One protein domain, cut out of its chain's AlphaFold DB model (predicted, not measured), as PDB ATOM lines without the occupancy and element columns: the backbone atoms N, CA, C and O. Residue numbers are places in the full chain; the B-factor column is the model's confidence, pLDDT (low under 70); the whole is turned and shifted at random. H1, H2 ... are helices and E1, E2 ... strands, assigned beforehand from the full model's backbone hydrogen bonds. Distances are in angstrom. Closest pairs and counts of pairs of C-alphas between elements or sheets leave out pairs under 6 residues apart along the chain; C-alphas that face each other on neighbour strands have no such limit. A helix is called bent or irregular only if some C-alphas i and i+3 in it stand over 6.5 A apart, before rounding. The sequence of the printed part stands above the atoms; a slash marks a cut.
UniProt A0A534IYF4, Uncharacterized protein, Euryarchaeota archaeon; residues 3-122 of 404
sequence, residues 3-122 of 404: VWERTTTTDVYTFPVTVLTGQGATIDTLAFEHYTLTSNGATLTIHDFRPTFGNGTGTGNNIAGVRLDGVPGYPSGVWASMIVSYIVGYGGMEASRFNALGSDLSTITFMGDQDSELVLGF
ATOM      1  N   VAL A   3     -24.897  42.367 -31.888       97.62
ATOM      2  CA  VAL A   3     -25.430  42.316 -33.250       97.62
ATOM      3  C   VAL A   3     -25.135  40.929 -33.803       97.62
ATOM      4  O   VAL A   3     -23.992  40.476 -33.753       97.62
ATOM      5  N   TRP A   4     -26.172  40.266 -34.300       97.69
ATOM      6  CA  TRP A   4     -26.061  39.003 -35.016       97.69
ATOM      7  C   TRP A   4     -26.169  39.300 -36.502       97.69
ATOM      8  O   TRP A   4     -27.204  39.769 -36.971       97.69
ATOM      9  N   GLU A   5     -25.098  39.030 -37.227       95.06
ATOM     10  CA  GLU A   5     -25.016  39.166 -38.676       95.06
ATOM     11  C   GLU A   5     -24.889  37.757 -39.262       95.06
ATOM     12  O   GLU A   5     -24.311  36.871 -38.630       95.06
ATOM     13  N   ARG A   6     -25.517  37.489 -40.409       91.69
ATOM     14  CA  ARG A   6     -25.455  36.166 -41.033       91.69
ATOM     15  C   ARG A   6     -25.407  36.252 -42.553       91.69
ATOM     16  O   ARG A   6     -26.404  36.020 -43.234       91.69
ATOM     17  N   THR A   7     -24.201  36.450 -43.064       82.44
ATOM     18  CA  THR A   7     -23.874  36.325 -44.487       82.44
ATOM     19  C   THR A   7     -23.734  34.855 -44.908       82.44
ATOM     20  O   THR A   7     -24.222  34.444 -45.959       82.44
ATOM     21  N   THR A   8     -23.046  34.037 -44.102       77.69
ATOM     22  CA  THR A   8     -22.828  32.598 -44.376       77.69
ATOM     23  C   THR A   8     -23.068  31.762 -43.126       77.69
ATOM     24  O   THR A   8     -23.932  30.887 -43.108       77.69
ATOM     25  N   THR A   9     -22.345  32.079 -42.057       84.19
ATOM     26  CA  THR A   9     -22.599  31.644 -40.685       84.19
ATOM     27  C   THR A   9     -23.097  32.823 -39.864       84.19
ATOM     28  O   THR A   9     -22.919  33.969 -40.263       84.19
ATOM     29  N   THR A  10     -23.765  32.552 -38.742       91.12
ATOM     30  CA  THR A  10     -24.144  33.623 -37.816       91.12
ATOM     31  C   THR A  10     -22.919  34.060 -37.030       91.12
ATOM     32  O   THR A  10     -22.458  33.326 -36.153       91.12
ATOM     33  N   ASP A  11     -22.442  35.262 -37.315       94.00
ATOM     34  CA  ASP A  11     -21.376  35.921 -36.583       94.00
ATOM     35  C   ASP A  11     -21.976  36.864 -35.533       94.00
ATOM     36  O   ASP A  11     -23.022  37.491 -35.728       94.00
ATOM     37  N   VAL A  12     -21.334  36.922 -34.365       96.50
ATOM     38  CA  VAL A  12     -21.830  37.666 -33.201       96.50
ATOM     39  C   VAL A  12     -20.831  38.745 -32.831       96.50
ATOM     40  O   VAL A  12     -19.703  38.450 -32.433       96.50
ATOM     41  N   TYR A  13     -21.269  39.997 -32.908       96.75
ATOM     42  CA  TYR A  13     -20.445  41.166 -32.631       96.75
ATOM     43  C   TYR A  13     -20.980  41.909 -31.414       96.75
ATOM     44  O   TYR A  13     -22.148  42.287 -31.378       96.75
ATOM     45  N   THR A  14     -20.131  42.155 -30.415       97.06
ATOM     46  CA  THR A  14     -20.514  42.907 -29.214       97.06
ATOM     47  C   THR A  14     -19.697  44.184 -29.097       97.06
ATOM     48  O   THR A  14     -18.473  44.149 -28.989       97.06
ATOM     49  N   PHE A  15     -20.391  45.318 -29.038       96.81
ATOM     50  CA  PHE A  15     -19.793  46.643 -28.909       96.81
ATOM     51  C   PHE A  15     -20.219  47.323 -27.601       96.81
ATOM     52  O   PHE A  15     -21.404  47.263 -27.226       96.81
ATOM     53  N   PRO A  16     -19.300  48.011 -26.897       95.94
ATOM     54  CA  PRO A  16     -19.670  48.937 -25.835       95.94
ATOM     55  C   PRO A  16     -20.539  50.070 -26.391       95.94
ATOM     56  O   PRO A  16     -20.246  50.620 -27.451       95.94
ATOM     57  N   VAL A  17     -21.578  50.473 -25.654       92.62
ATOM     58  CA  VAL A  17     -22.460  51.579 -26.081       92.62
ATOM     59  C   VAL A  17     -21.668  52.877 -26.271       92.62
ATOM     60  O   VAL A  17     -21.938  53.616 -27.206       92.62
ATOM     61  N   THR A  18     -20.631  53.105 -25.459       95.19
ATOM     62  CA  THR A  18     -19.734  54.269 -25.561       95.19
ATOM     63  C   THR A  18     -18.946  54.335 -26.868       95.19
ATOM     64  O   THR A  18     -18.559  55.421 -27.284       95.19
ATOM     65  N   VAL A  19     -18.687  53.194 -27.515       97.38
ATOM     66  CA  VAL A  19     -18.049  53.163 -28.841       97.38
ATOM     67  C   VAL A  19     -19.061  53.593 -29.895       97.38
ATOM     68  O   VAL A  19     -18.775  54.483 -30.693       97.38
ATOM     69  N   LEU A  20     -20.268  53.023 -29.840       97.31
ATOM     70  CA  LEU A  20     -21.339  53.303 -30.798       97.31
ATOM     71  C   LEU A  20     -21.826  54.758 -30.735       97.31
ATOM     72  O   LEU A  20     -22.149  55.320 -31.775       97.31
ATOM     73  N   THR A  21     -21.850  55.377 -29.550       96.50
ATOM     74  CA  THR A  21     -22.191  56.803 -29.384       96.50
ATOM     75  C   THR A  21     -21.022  57.762 -29.611       96.50
ATOM     76  O   THR A  21     -21.221  58.976 -29.632       96.50
ATOM     77  N   GLY A  22     -19.805  57.234 -29.748       96.12
ATOM     78  CA  GLY A  22     -18.586  57.995 -30.001       96.12
ATOM     79  C   GLY A  22     -18.173  57.916 -31.467       96.12
ATOM     80  O   GLY A  22     -18.750  58.576 -32.324       96.12
ATOM     81  N   GLN A  23     -17.133  57.129 -31.745       95.56
ATOM     82  CA  GLN A  23     -16.571  56.997 -33.095       95.56
ATOM     83  C   GLN A  23     -17.354  56.038 -34.006       95.56
ATOM     84  O   GLN A  23     -17.091  56.009 -35.204       95.56
ATOM     85  N   GLY A  24     -18.305  55.275 -33.462       96.19
ATOM     86  CA  GLY A  24     -18.971  54.193 -34.180       96.19
ATOM     87  C   GLY A  24     -18.122  52.922 -34.242       96.19
ATOM     88  O   GLY A  24     -17.005  52.863 -33.724       96.19
ATOM     89  N   ALA A  25     -18.679  51.881 -34.852       97.44
ATOM     90  CA  ALA A  25     -18.003  50.612 -35.100       97.44
ATOM     91  C   ALA A  25     -18.196  50.177 -36.554       97.44
ATOM     92  O   ALA A  25     -19.166  50.579 -37.196       97.44
ATOM     93  N   THR A  26     -17.298  49.333 -37.055       96.94
ATOM     94  CA  THR A  26     -17.389  48.765 -38.403       96.94
ATOM     95  C   THR A  26     -17.317  47.242 -38.367       96.94
ATOM     96  O   THR A  26     -16.683  46.670 -37.476       96.94
ATOM     97  N   ILE A  27     -17.981  46.590 -39.322       94.62
ATOM     98  CA  ILE A  27     -17.925  45.138 -39.540       94.62
ATOM     99  C   ILE A  27     -17.733  44.909 -41.035       94.62
ATOM    100  O   ILE A  27     -18.500  45.443 -41.827       94.62
ATOM    101  N   ASP A  28     -16.749  44.095 -41.403       91.88
ATOM    102  CA  ASP A  28     -16.527  43.677 -42.786       91.88
ATOM    103  C   ASP A  28     -16.802  42.177 -42.900       91.88
ATOM    104  O   ASP A  28     -16.206  41.383 -42.165       91.88
ATOM    105  N   THR A  29     -17.691  41.770 -43.808       89.19
ATOM    106  CA  THR A  29     -18.052  40.351 -43.978       89.19
ATOM    107  C   THR A  29     -17.317  39.703 -45.146       89.19
ATOM    108  O   THR A  29     -16.771  40.359 -46.037       89.19
ATOM    109  N   LEU A  30     -17.348  38.368 -45.197       83.62
ATOM    110  CA  LEU A  30     -16.802  37.599 -46.322       83.62
ATOM    111  C   LEU A  30     -17.540  37.849 -47.647       83.62
ATOM    112  O   LEU A  30     -16.998  37.538 -48.707       83.62
ATOM    113  N   ALA A  31     -18.753  38.412 -47.611       82.50
ATOM    114  CA  ALA A  31     -19.448  38.859 -48.812       82.50
ATOM    115  C   ALA A  31     -19.009  40.254 -49.274       82.50
ATOM    116  O   ALA A  31     -19.538  40.715 -50.278       82.50
ATOM    117  N   PHE A  32     -18.022  40.893 -48.643       87.31
ATOM    118  CA  PHE A  32     -17.615  42.277 -48.922       87.31
ATOM    119  C   PHE A  32     -18.670  43.323 -48.534       87.31
ATOM    120  O   PHE A  32     -18.690  44.410 -49.106       87.31
ATOM    121  N   GLU A  33     -19.554  42.993 -47.594       88.88
ATOM    122  CA  GLU A  33     -20.450  43.969 -46.969       88.88
ATOM    123  C   GLU A  33     -19.668  44.744 -45.908       88.88
ATOM    124  O   GLU A  33     -18.964  44.141 -45.089       88.88
ATOM    125  N   HIS A  34     -19.772  46.068 -45.957       93.56
ATOM    126  CA  HIS A  34     -19.090  47.006 -45.077       93.56
ATOM    127  C   HIS A  34     -20.127  47.724 -44.218       93.56
ATOM    128  O   HIS A  34     -20.727  48.727 -44.624       93.56
ATOM    129  N   TYR A  35     -20.305  47.234 -42.996       95.81
ATOM    130  CA  TYR A  35     -21.236  47.816 -42.049       95.81
ATOM    131  C   TYR A  35     -20.591  48.956 -41.273       95.81
ATOM    132  O   TYR A  35     -19.470  48.831 -40.778       95.81
ATOM    133  N   THR A  36     -21.342  50.036 -41.070       97.50
ATOM    134  CA  THR A  36     -21.038  51.089 -40.097       97.50
ATOM    135  C   THR A  36     -22.175  51.190 -39.088       97.50
ATOM    136  O   THR A  36     -23.336  51.367 -39.452       97.50
ATOM    137  N   LEU A  37     -21.836  51.092 -37.805       98.25
ATOM    138  CA  LEU A  37     -22.772  51.103 -36.691       98.25
ATOM    139  C   LEU A  37     -22.545  52.347 -35.837       98.25
ATOM    140  O   LEU A  37     -21.466  52.532 -35.268       98.25
ATOM    141  N   THR A  38     -23.570  53.184 -35.708       98.12
ATOM    142  CA  THR A  38     -23.528  54.404 -34.889       98.12
ATOM    143  C   THR A  38     -24.785  54.539 -34.042       98.12
ATOM    144  O   THR A  38     -25.830  53.975 -34.350       98.12
ATOM    145  N   SER A  39     -24.702  55.273 -32.939       97.06
ATOM    146  CA  SER A  39     -25.847  55.562 -32.084       97.06
ATOM    147  C   SER A  39     -25.858  57.026 -31.679       97.06
ATOM    148  O   SER A  39     -24.838  57.593 -31.307       97.06
ATOM    149  N   ASN A  40     -27.039  57.635 -31.682       95.19
ATOM    150  CA  ASN A  40     -27.255  58.970 -31.120       95.19
ATOM    151  C   ASN A  40     -27.634  58.929 -29.622       95.19
ATOM    152  O   ASN A  40     -28.037  59.943 -29.060       95.19
ATOM    153  N   GLY A  41     -27.558  57.753 -28.985       90.69
ATOM    154  CA  GLY A  41     -27.982  57.516 -27.603       90.69
ATOM    155  C   GLY A  41     -29.448  57.098 -27.440       90.69
ATOM    156  O   GLY A  41     -29.793  56.548 -26.399       90.69
ATOM    157  N   ALA A  42     -30.295  57.297 -28.455       90.12
ATOM    158  CA  ALA A  42     -31.691  56.849 -28.462       90.12
ATOM    159  C   ALA A  42     -31.922  55.657 -29.406       90.12
ATOM    160  O   ALA A  42     -32.696  54.753 -29.095       90.12
ATOM    161  N   THR A  43     -31.244  55.641 -30.553       96.56
ATOM    162  CA  THR A  43     -31.388  54.625 -31.602       96.56
ATOM    163  C   THR A  43     -30.031  54.069 -32.015       96.56
ATOM    164  O   THR A  43     -28.993  54.692 -31.775       96.56
ATOM    165  N   LEU A  44     -30.032  52.895 -32.645       98.19
ATOM    166  CA  LEU A  44     -28.879  52.357 -33.365       98.19
ATOM    167  C   LEU A  44     -29.116  52.520 -34.865       98.19
ATOM    168  O   LEU A  44     -30.149  52.083 -35.355       98.19
ATOM    169  N   THR A  45     -28.152  53.070 -35.586       98.38
ATOM    170  CA  THR A  45     -28.107  53.071 -37.049       98.38
ATOM    171  C   THR A  45     -27.111  52.017 -37.514       98.38
ATOM    172  O   THR A  45     -25.961  52.023 -37.075       98.38
ATOM    173  N   ILE A  46     -27.556  51.125 -38.397       98.06
ATOM    174  CA  ILE A  46     -26.731  50.155 -39.118       98.06
ATOM    175  C   ILE A  46     -26.792  50.533 -40.592       98.06
ATOM    176  O   ILE A  46     -27.824  50.361 -41.239       98.06
ATOM    177  N   HIS A  47     -25.692  51.060 -41.104       97.50
ATOM    178  CA  HIS A  47     -25.500  51.304 -42.523       97.50
ATOM    179  C   HIS A  47     -24.708  50.147 -43.121       97.50
ATOM    180  O   HIS A  47     -23.739  49.724 -42.497       97.50
ATOM    181  N   ASP A  48     -25.079  49.672 -44.304       94.50
ATOM    182  CA  ASP A  48     -24.335  48.662 -45.051       94.50
ATOM    183  C   ASP A  48     -24.052  49.135 -46.479       94.50
ATOM    184  O   ASP A  48     -24.919  49.678 -47.171       94.50
ATOM    185  N   PHE A  49     -22.819  48.907 -46.919       92.25
ATOM    186  CA  PHE A  49     -22.353  49.219 -48.257       92.25
ATOM    187  C   PHE A  49     -21.520  48.078 -48.826       92.25
ATOM    188  O   PHE A  49     -20.587  47.583 -48.198       92.25
ATOM    189  N   ARG A  50     -21.776  47.748 -50.089       88.19
ATOM    190  CA  ARG A  50     -21.001  46.795 -50.868       88.19
ATOM    191  C   ARG A  50     -20.553  47.450 -52.182       88.19
ATOM    192  O   ARG A  50     -21.382  47.942 -52.948       88.19
ATOM    193  N   PRO A  51     -19.248  47.427 -52.515       81.56
ATOM    194  CA  PRO A  51     -18.718  48.116 -53.698       81.56
ATOM    195  C   PRO A  51     -19.193  47.514 -55.029       81.56
ATOM    196  O   PRO A  51     -19.164  48.181 -56.063       81.56
ATOM    197  N   THR A  52     -19.635  46.256 -55.016       76.94
ATOM    198  CA  THR A  52     -20.205  45.549 -56.168       76.94
ATOM    199  C   THR A  52     -21.567  44.987 -55.793       76.94
ATOM    200  O   THR A  52     -21.662  44.216 -54.842       76.94
ATOM    201  N   PHE A  53     -22.600  45.333 -56.558       68.75
ATOM    202  CA  PHE A  53     -23.956  44.838 -56.338       68.75
ATOM    203  C   PHE A  53     -24.153  43.464 -56.989       68.75
ATOM    204  O   PHE A  53     -23.702  43.218 -58.114       68.75
ATOM    205  N   GLY A  54     -24.824  42.556 -56.284       65.94
ATOM    206  CA  GLY A  54     -25.280  41.296 -56.855       65.94
ATOM    207  C   GLY A  54     -26.470  41.522 -57.791       65.94
ATOM    208  O   GLY A  54     -27.357  42.323 -57.510       65.94
ATOM    209  N   ASN A  55     -26.536  40.786 -58.906       62.62
ATOM    210  CA  ASN A  55     -27.778  40.694 -59.676       62.62
ATOM    211  C   ASN A  55     -28.725  39.720 -58.956       62.62
ATOM    212  O   ASN A  55     -28.578  38.507 -59.092       62.62
ATOM    213  N   GLY A  56     -29.689  40.242 -58.195       63.28
ATOM    214  CA  GLY A  56     -30.714  39.442 -57.521       63.28
ATOM    215  C   GLY A  56     -31.454  40.212 -56.428       63.28
ATOM    216  O   GLY A  56     -30.955  41.202 -55.911       63.28
ATOM    217  N   THR A  57     -32.664  39.765 -56.091       69.94
ATOM    218  CA  THR A  57     -33.396  40.228 -54.902       69.94
ATOM    219  C   THR A  57     -32.893  39.487 -53.667       69.94
ATOM    220  O   THR A  57     -32.756  38.265 -53.730       69.94
ATOM    221  N   GLY A  58     -32.723  40.176 -52.541       74.62
ATOM    222  CA  GLY A  58     -32.345  39.544 -51.276       74.62
ATOM    223  C   GLY A  58     -30.839  39.556 -50.987       74.62
ATOM    224  O   GLY A  58     -30.312  38.554 -50.518       74.62
ATOM    225  N   THR A  59     -30.136  40.636 -51.323       81.06
ATOM    226  CA  THR A  59     -28.702  40.817 -51.034       81.06
ATOM    227  C   THR A  59     -28.493  41.974 -50.058       81.06
ATOM    228  O   THR A  59     -29.374  42.828 -49.950       81.06
ATOM    229  N   GLY A  60     -27.354  42.014 -49.360       82.31
ATOM    230  CA  GLY A  60     -26.965  43.138 -48.507       82.31
ATOM    231  C   GLY A  60     -27.684  43.182 -47.162       82.31
ATOM    232  O   GLY A  60     -28.878  42.892 -47.066       82.31
ATOM    233  N   ASN A  61     -26.982  43.652 -46.138       84.81
ATOM    234  CA  ASN A  61     -27.507  43.946 -44.812       84.81
ATOM    235  C   ASN A  61     -28.219  42.739 -44.195       84.81
ATOM    236  O   ASN A  61     -29.444  42.727 -44.080       84.81
ATOM    237  N   ASN A  62     -27.447  41.715 -43.829       92.88
ATOM    238  CA  ASN A  62     -27.887  40.396 -43.374       92.88
ATOM    239  C   ASN A  62     -28.007  40.304 -41.839       92.88
ATOM    240  O   ASN A  62     -27.524  39.360 -41.207       92.88
ATOM    241  N   ILE A  63     -28.636  41.295 -41.207       96.75
ATOM    242  CA  ILE A  63     -28.808  41.359 -39.751       96.75
ATOM    243  C   ILE A  63     -29.911  40.390 -39.307       96.75
ATOM    244  O   ILE A  63     -31.063  40.495 -39.721       96.75
ATOM    245  N   ALA A  64     -29.551  39.447 -38.438       96.81
ATOM    246  CA  ALA A  64     -30.459  38.469 -37.835       96.81
ATOM    247  C   ALA A  64     -31.082  38.962 -36.522       96.81
ATOM    248  O   ALA A  64     -32.080  38.421 -36.063       96.81
ATOM    249  N   GLY A  65     -30.474  39.953 -35.870       97.06
ATOM    250  CA  GLY A  65     -31.003  40.508 -34.631       97.06
ATOM    251  C   GLY A  65     -30.039  41.459 -33.943       97.06
ATOM    252  O   GLY A  65     -28.825  41.416 -34.159       97.06
ATOM    253  N   VAL A  66     -30.583  42.315 -33.080       97.69
ATOM    254  CA  VAL A  66     -29.805  43.262 -32.276       97.69
ATOM    255  C   VAL A  66     -30.345  43.323 -30.853       97.69
ATOM    256  O   VAL A  66     -31.551  43.448 -30.639       97.69
ATOM    257  N   ARG A  67     -29.449  43.282 -29.863       96.88
ATOM    258  CA  ARG A  67     -29.790  43.328 -28.438       96.88
ATOM    259  C   ARG A  67     -28.941  44.333 -27.673       96.88
ATOM    260  O   ARG A  67     -27.714  44.360 -27.775       96.88
ATOM    261  N   LEU A  68     -29.590  45.136 -26.843       95.06
ATOM    262  CA  LEU A  68     -28.946  45.970 -25.841       95.06
ATOM    263  C   LEU A  68     -28.738  45.155 -24.556       95.06
ATOM    264  O   LEU A  68     -29.690  44.787 -23.870       95.06
ATOM    265  N   ASP A  69     -27.481  44.850 -24.246       93.75
ATOM    266  CA  ASP A  69     -27.084  44.092 -23.055       93.75
ATOM    267  C   ASP A  69     -26.836  45.012 -21.851       93.75
ATOM    268  O   ASP A  69     -26.475  46.177 -22.019       93.75
ATOM    269  N   GLY A  70     -26.969  44.475 -20.633       88.44
ATOM    270  CA  GLY A  70     -26.634  45.199 -19.399       88.44
ATOM    271  C   GLY A  70     -27.625  46.299 -19.011       88.44
ATOM    272  O   GLY A  70     -27.275  47.186 -18.237       88.44
ATOM    273  N   VAL A  71     -28.852  46.256 -19.540       85.94
ATOM    274  CA  VAL A  71     -29.907  47.216 -19.196       85.94
ATOM    275  C   VAL A  71     -30.404  46.937 -17.768       85.94
ATOM    276  O   VAL A  71     -30.842  45.814 -17.490       85.94
ATOM    277  N   PRO A  72     -30.370  47.923 -16.850       79.44
ATOM    278  CA  PRO A  72     -30.922  47.763 -15.505       79.44
ATOM    279  C   PRO A  72     -32.387  47.304 -15.548       79.44
ATOM    280  O   PRO A  72     -33.187  47.854 -16.299       79.44
ATOM    281  N   GLY A  73     -32.734  46.277 -14.767       74.81
ATOM    282  CA  GLY A  73     -34.079  45.680 -14.758       74.81
ATOM    283  C   GLY A  73     -34.344  44.631 -15.849       74.81
ATOM    284  O   GLY A  73     -35.350  43.929 -15.769       74.81
ATOM    285  N   TYR A  74     -33.432  44.449 -16.813       80.31
ATOM    286  CA  TYR A  74     -33.577  43.501 -17.926       80.31
ATOM    287  C   TYR A  74     -32.326  42.613 -18.069       80.31
ATOM    288  O   TYR A  74     -31.514  42.818 -18.975       80.31
ATOM    289  N   PRO A  75     -32.143  41.599 -17.194       81.06
ATOM    290  CA  PRO A  75     -30.932  40.768 -17.169       81.06
ATOM    291  C   PRO A  75     -30.699  39.972 -18.464       81.06
ATOM    292  O   PRO A  75     -29.559  39.664 -18.796       81.06
ATOM    293  N   SER A  76     -31.757  39.678 -19.224       85.25
ATOM    294  CA  SER A  76     -31.674  39.011 -20.531       85.25
ATOM    295  C   SER A  76     -31.340  39.960 -21.693       85.25
ATOM    296  O   SER A  76     -31.234  39.505 -22.832       85.25
ATOM    297  N   GLY A  77     -31.183  41.259 -21.418       89.56
ATOM    298  CA  GLY A  77     -31.067  42.320 -22.416       89.56
ATOM    299  C   GLY A  77     -32.412  42.730 -23.025       89.56
ATOM    300  O   GLY A  77     -33.444  42.099 -22.796       89.56
ATOM    301  N   VAL A  78     -32.387  43.804 -23.812       92.69
ATOM    302  CA  VAL A  78     -33.546  44.345 -24.537       92.69
ATOM    303  C   VAL A  78     -33.291  44.197 -26.033       92.69
ATOM    304  O   VAL A  78     -32.317  44.736 -26.551       92.69
ATOM    305  N   TRP A  79     -34.136  43.442 -26.728       95.12
ATOM    306  CA  TRP A  79     -34.046  43.283 -28.182       95.12
ATOM    307  C   TRP A  79     -34.533  44.543 -28.902       95.12
ATOM    308  O   TRP A  79     -35.385  45.265 -28.381       95.12
ATOM    309  N   ALA A  80     -34.010  44.803 -30.101       96.19
ATOM    310  CA  ALA A  80     -34.590  45.800 -30.991       96.19
ATOM    311  C   ALA A  80     -36.060  45.443 -31.245       96.19
ATOM    312  O   ALA A  80     -36.387  44.297 -31.559       96.19
ATOM    313  N   SER A  81     -36.953  46.414 -31.073       93.69
ATOM    314  CA  SER A  81     -38.404  46.185 -31.079       93.69
ATOM    315  C   SER A  81     -39.149  47.041 -32.097       93.69
ATOM    316  O   SER A  81     -40.336  46.822 -32.333       93.69
ATOM    317  N   MET A  82     -38.475  48.009 -32.723       94.31
ATOM    318  CA  MET A  82     -39.080  48.890 -33.717       94.31
ATOM    319  C   MET A  82     -38.074  49.331 -34.781       94.31
ATOM    320  O   MET A  82     -36.893  49.536 -34.489       94.31
ATOM    321  N   ILE A  83     -38.573  49.538 -36.000       97.44
ATOM    322  CA  ILE A  83     -37.851  50.231 -37.072       97.44
ATOM    323  C   ILE A  83     -38.215  51.712 -37.002       97.44
ATOM    324  O   ILE A  83     -39.380  52.066 -37.176       97.44
ATOM    325  N   VAL A  84     -37.229  52.566 -36.734       97.62
ATOM    326  CA  VAL A  84     -37.405  54.024 -36.640       97.62
ATOM    327  C   VAL A  84     -37.377  54.655 -38.029       97.62
ATOM    328  O   VAL A  84     -38.238  55.460 -38.369       97.62
ATOM    329  N   SER A  85     -36.409  54.253 -38.847       98.12
ATOM    330  CA  SER A  85     -36.281  54.621 -40.258       98.12
ATOM    331  C   SER A  85     -35.432  53.581 -40.987       98.12
ATOM    332  O   SER A  85     -34.789  52.739 -40.355       98.12
ATOM    333  N   TYR A  86     -35.461  53.602 -42.318       98.06
ATOM    334  CA  TYR A  86     -34.670  52.700 -43.149       98.06
ATOM    335  C   TYR A  86     -34.453  53.269 -44.554       98.06
ATOM    336  O   TYR A  86     -35.256  54.067 -45.040       98.06
ATOM    337  N   ILE A  87     -33.396  52.798 -45.212       97.31
ATOM    338  CA  ILE A  87     -33.115  52.976 -46.638       97.31
ATOM    339  C   ILE A  87     -32.903  51.580 -47.229       97.31
ATOM    340  O   ILE A  87     -32.162  50.772 -46.672       97.31
ATOM    341  N   VAL A  88     -33.572  51.284 -48.344       94.88
ATOM    342  CA  VAL A  88     -33.378  50.025 -49.077       94.88
ATOM    343  C   VAL A  88     -32.382  50.283 -50.201       94.88
ATOM    344  O   VAL A  88     -32.660  51.071 -51.104       94.88
ATOM    345  N   GLY A  89     -31.229  49.627 -50.130       91.69
ATOM    346  CA  GLY A  89     -30.222  49.631 -51.179       91.69
ATOM    347  C   GLY A  89     -30.638  48.774 -52.377       91.69
ATOM    348  O   GLY A  89     -31.673  48.099 -52.388       91.69
ATOM    349  N   TYR A  90     -29.810  48.773 -53.418       90.56
ATOM    350  CA  TYR A  90     -30.076  47.987 -54.623       90.56
ATOM    351  C   TYR A  90     -30.205  46.485 -54.324       90.56
ATOM    352  O   TYR A  90     -29.407  45.928 -53.573       90.56
ATOM    353  N   GLY A  91     -31.214  45.833 -54.915       88.88
ATOM    354  CA  GLY A  91     -31.500  44.409 -54.689       88.88
ATOM    355  C   GLY A  91     -32.172  44.100 -53.346       88.88
ATOM    356  O   GLY A  91     -32.519  42.945 -53.087       88.88
ATOM    357  N   GLY A  92     -32.408  45.113 -52.507       92.50
ATOM    358  CA  GLY A  92     -33.005  44.941 -51.191       92.50
ATOM    359  C   GLY A  92     -34.489  44.564 -51.224       92.50
ATOM    360  O   GLY A  92     -35.236  44.860 -52.158       92.50
ATOM    361  N   MET A  93     -34.928  43.907 -50.158       94.69
ATOM    362  CA  MET A  93     -36.289  43.456 -49.931       94.69
ATOM    363  C   MET A  93     -36.852  44.179 -48.709       94.69
ATOM    364  O   MET A  93     -36.626  43.776 -47.572       94.69
ATOM    365  N   GLU A  94     -37.621  45.240 -48.939       95.12
ATOM    366  CA  GLU A  94     -38.106  46.143 -47.884       95.12
ATOM    367  C   GLU A  94     -38.809  45.421 -46.720       95.12
ATOM    368  O   GLU A  94     -38.653  45.792 -45.557       95.12
ATOM    369  N   ALA A  95     -39.584  44.375 -47.019       95.81
ATOM    370  CA  ALA A  95     -40.318  43.599 -46.020       95.81
ATOM    371  C   ALA A  95     -39.398  42.853 -45.037       95.81
ATOM    372  O   ALA A  95     -39.804  42.584 -43.909       95.81
ATOM    373  N   SER A  96     -38.158  42.555 -45.438       96.62
ATOM    374  CA  SER A  96     -37.189  41.840 -44.604       96.62
ATOM    375  C   SER A  96     -36.693  42.662 -43.415       96.62
ATOM    376  O   SER A  96     -36.201  42.069 -42.467       96.62
ATOM    377  N   ARG A  97     -36.863  43.997 -43.413       97.06
ATOM    378  CA  ARG A  97     -36.384  44.902 -42.347       97.06
ATOM    379  C   ARG A  97     -36.801  44.482 -40.936       97.06
ATOM    380  O   ARG A  97     -36.082  44.728 -39.977       97.06
ATOM    381  N   PHE A  98     -37.965  43.845 -40.811       97.19
ATOM    382  CA  PHE A  98     -38.500  43.395 -39.529       97.19
ATOM    383  C   PHE A  98     -37.788  42.154 -38.977       97.19
ATOM    384  O   PHE A  98     -37.909  41.885 -37.788       97.19
ATOM    385  N   ASN A  99     -37.011  41.443 -39.797       97.06
ATOM    386  CA  ASN A  99     -36.264  40.252 -39.390       97.06
ATOM    387  C   ASN A  99     -35.107  40.574 -38.429       97.06
ATOM    388  O   ASN A  99     -34.611  39.678 -37.763       97.06
ATOM    389  N   ALA A 100     -34.699  41.845 -38.310       96.44
ATOM    390  CA  ALA A 100     -33.738  42.287 -37.295       96.44
ATOM    391  C   ALA A 100     -34.373  42.535 -35.910       96.44
ATOM    392  O   ALA A 100     -33.658  42.882 -34.963       96.44
ATOM    393  N   LEU A 101     -35.703  42.430 -35.787       95.75
ATOM    394  CA  LEU A 101     -36.431  42.687 -34.544       95.75
ATOM    395  C   LEU A 101     -36.670  41.407 -33.741       95.75
ATOM    396  O   LEU A 101     -36.896  40.327 -34.280       95.75
ATOM    397  N   GLY A 102     -36.739  41.564 -32.421       92.81
ATOM    398  CA  GLY A 102     -37.038  40.467 -31.511       92.81
ATOM    399  C   GLY A 102     -35.886  39.474 -31.376       92.81
ATOM    400  O   GLY A 102     -34.734  39.777 -31.662       92.81
ATOM    401  N   SER A 103     -36.208  38.290 -30.857       93.31
ATOM    402  CA  SER A 103     -35.219  37.260 -30.498       93.31
ATOM    403  C   SER A 103     -35.110  36.117 -31.512       93.31
ATOM    404  O   SER A 103     -34.367  35.163 -31.275       93.31
ATOM    405  N   ASP A 104     -35.851  36.186 -32.621       94.31
ATOM    406  CA  ASP A 104     -35.826  35.158 -33.658       94.31
ATOM    407  C   ASP A 104     -34.639  35.358 -34.608       94.31
ATOM    408  O   ASP A 104     -34.725  36.056 -35.611       94.31
ATOM    409  N   LEU A 105     -33.540  34.670 -34.309       94.69
ATOM    410  CA  LEU A 105     -32.317  34.695 -35.115       94.69
ATOM    411  C   LEU A 105     -32.363  33.732 -36.321       94.69
ATOM    412  O   LEU A 105     -31.341  33.490 -36.970       94.69
ATOM    413  N   SER A 106     -33.513  33.104 -36.601       94.31
ATOM    414  CA  SER A 106     -33.647  32.160 -37.718       94.31
ATOM    415  C   SER A 106     -33.771  32.864 -39.068       94.31
ATOM    416  O   SER A 106     -33.408  32.278 -40.092       94.31
ATOM    417  N   THR A 107     -34.176  34.132 -39.079       94.31
ATOM    418  CA  THR A 107     -34.312  34.969 -40.279       94.31
ATOM    419  C   THR A 107     -33.238  36.060 -40.321       94.31
ATOM    420  O   THR A 107     -32.481  36.226 -39.371       94.31
ATOM    421  N   ILE A 108     -33.100  36.732 -41.465       94.69
ATOM    422  CA  ILE A 108     -32.191  37.872 -41.654       94.69
ATOM    423  C   ILE A 108     -32.870  38.955 -42.469       94.69
ATOM    424  O   ILE A 108     -33.773  38.672 -43.265       94.69
ATOM    425  N   THR A 109     -32.423  40.189 -42.281       96.19
ATOM    426  CA  THR A 109     -32.710  41.274 -43.209       96.19
ATOM    427  C   THR A 109     -32.003  41.037 -44.549       96.19
ATOM    428  O   THR A 109     -31.053  40.269 -44.643       96.19
ATOM    429  N   PHE A 110     -32.513  41.680 -45.592       94.38
ATOM    430  CA  PHE A 110     -31.921  41.752 -46.920       94.38
ATOM    431  C   PHE A 110     -32.123  43.177 -47.443       94.38
ATOM    432  O   PHE A 110     -32.977  43.410 -48.300       94.38
ATOM    433  N   MET A 111     -31.465  44.171 -46.846       94.44
ATOM    434  CA  MET A 111     -31.778  45.582 -47.125       94.44
ATOM    435  C   MET A 111     -31.110  46.138 -48.383       94.44
ATOM    436  O   MET A 111     -31.461  47.248 -48.770       94.44
ATOM    437  N   GLY A 112     -30.241  45.392 -49.068       91.25
ATOM    438  CA  GLY A 112     -29.633  45.785 -50.343       91.25
ATOM    439  C   GLY A 112     -28.143  46.124 -50.248       91.25
ATOM    440  O   GLY A 112     -27.664  46.570 -49.211       91.25
ATOM    441  N   ASP A 113     -27.428  45.943 -51.362       85.94
ATOM    442  CA  ASP A 113     -25.958  46.027 -51.454       85.94
ATOM    443  C   ASP A 113     -25.410  47.474 -51.553       85.94
ATOM    444  O   ASP A 113     -24.215  47.692 -51.403       85.94
ATOM    445  N   GLN A 114     -26.235  48.480 -51.865       87.81
ATOM    446  CA  GLN A 114     -25.773  49.853 -52.152       87.81
ATOM    447  C   GLN A 114     -26.389  50.865 -51.186       87.81
ATOM    448  O   GLN A 114     -27.497  51.339 -51.438       87.81
ATOM    449  N   ASP A 115     -25.663  51.176 -50.110       92.69
ATOM    450  CA  ASP A 115     -26.024  52.177 -49.095       92.69
ATOM    451  C   ASP A 115     -27.404  51.917 -48.471       92.69
ATOM    452  O   ASP A 115     -28.288  52.779 -48.436       92.69
ATOM    453  N   SER A 116     -27.612  50.682 -48.007       95.06
ATOM    454  CA  SER A 116     -28.803  50.366 -47.226       95.06
ATOM    455  C   SER A 116     -28.624  50.815 -45.778       95.06
ATOM    456  O   SER A 116     -27.526  50.795 -45.224       95.06
ATOM    457  N   GLU A 117     -29.718  51.216 -45.137       97.56
ATOM    458  CA  GLU A 117     -29.691  51.703 -43.760       97.56
ATOM    459  C   GLU A 117     -30.857  51.123 -42.965       97.56
ATOM    460  O   GLU A 117     -31.994  51.063 -43.439       97.56
ATOM    461  N   LEU A 118     -30.580  50.733 -41.726       97.75
ATOM    462  CA  LEU A 118     -31.566  50.285 -40.760       97.75
ATOM    463  C   LEU A 118     -31.376  51.040 -39.445       97.75
ATOM    464  O   LEU A 118     -30.341  50.911 -38.791       97.75
ATOM    465  N   VAL A 119     -32.386  51.808 -39.035       98.31
ATOM    466  CA  VAL A 119     -32.381  52.515 -37.751       98.31
ATOM    467  C   VAL A 119     -33.327  51.814 -36.785       98.31
ATOM    468  O   VAL A 119     -34.540  51.763 -36.993       98.31
ATOM    469  N   LEU A 120     -32.760  51.265 -35.716       98.12
ATOM    470  CA  LEU A 120     -33.429  50.423 -34.735       98.12
ATOM    471  C   LEU A 120     -33.685  51.178 -33.432       98.12
ATOM    472  O   LEU A 120     -32.803  51.855 -32.893       98.12
ATOM    473  N   GLY A 121     -34.899  51.015 -32.913       95.94
ATOM    474  CA  GLY A 121     -35.284  51.441 -31.573       95.94
ATOM    475  C   GLY A 121     -35.423  50.252 -30.626       95.94
ATOM    476  O   GLY A 121     -35.739  49.131 -31.035       95.94
ATOM    477  N   PHE A 122     -35.209  50.521 -29.342       92.88
ATOM    478  CA  PHE A 122     -35.300  49.538 -28.268       92.88
ATOM    479  C   PHE A 122     -36.397  49.974 -27.303       92.88
ATOM    480  O   PHE A 122     -36.307  51.033 -26.684       92.88
TER     481      PHE A 122
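This is residues 3 to 122 of the 404 residues of an uncharacterized protein of Euryarchaeota archaeon (UniProt A0A534IYF4). A single antiparallel sheet of eight strands is folded back on itself into two leaves that face each other, E2, E1 and E6 against E8, E5, E4 and E3, with the bent strand E7 as the hinge; it curls like part of a barrel, left open between E2 and E3. H2 packs near the hinge by E6 and E7, the short H1 by E4 on the opposite face, and loops at opposite ends make the length. The printed part has 120 residues, in the order E1, E2, H1, E3, E4, E5, E6, E7, H2, E8; across the sheet the strands run E2, E1, E6, E7, E8, E5, E4, E3. The class is mostly strand, with 58 residues in named elements, under half. It is compact, with a radius of gyration of the C-alphas of 13.3 A, and elongated, spanning 45 by 29 by 26 A.

E1, residues 3 to 5, begins at C-alpha 3, (-25.430, 42.316, -33.250). E2 is residues 11 to 14, H1 residues 17 to 20 and E3 residues 25 to 28. E4, residues 34 to 39, is 17.0 A long, and E5, residues 43 to 49, 19.7 A. E6 is residues 63 to 68, 14.7 A. E7, residues 78 to 87, is the longest strand by residues, 23.7 A, and bends by 62 degrees at residue 84. H2 is residues 94 to 100, 12.1 A. E8, residues 116 to 122, is 20.1 A long and ends at C-alpha 122, (-35.300, 49.538, -28.268).

The sheet is strongly twisted. E1 and E2 form a hairpin, with N 3 and O 13 2.8 A apart. E1 pairs with E6, N 4 to O 65 at 2.9 A. Pairing is staggered: E7 pairs with E6 over residues 78 to 79, N 78 to O 68 at 2.9 A, and with E8 over residues 80 to 87, N 84 to O 119 at 2.8 A. E8 pairs with E5, N 118 to O 46 at 2.8 A. E3, E4 and E5 are a meander, each the antiparallel neighbour of the one before, with N 36 and O 47 2.8 A apart and N 35 and O 27 2.8 A. The edge strands E2 and E3 are only just apart, their closest C-alphas 8.4 A. H2 is on the sheet; its closest C-alpha pair with E6 is Ala 100 and Gly 65, 4.2 A. It is irregular, but only just: C-alphas 95 and 98 are 6.7 A apart; 0 of 3 O i to N i+4 pairs and 2 of 4 O i to N i+3 pairs are within hydrogen-bond range. H1, too short for an O i to N i+4 pair, is on the opposite face, at a height over the sheet of 6.8 A and over none of the strands; the C-alphas of Leu 20 and Thr 38, its closest with E4, are 4.8 A apart.

The two C-alphas farthest apart, Asn 55 and Gly 73, are 45.6 A apart. The printed part has no cut. The links E5 to E6 and H2 to E8 are long. Mean pLDDT of the printed part is 91.7; residues 53 to 57 are under 70.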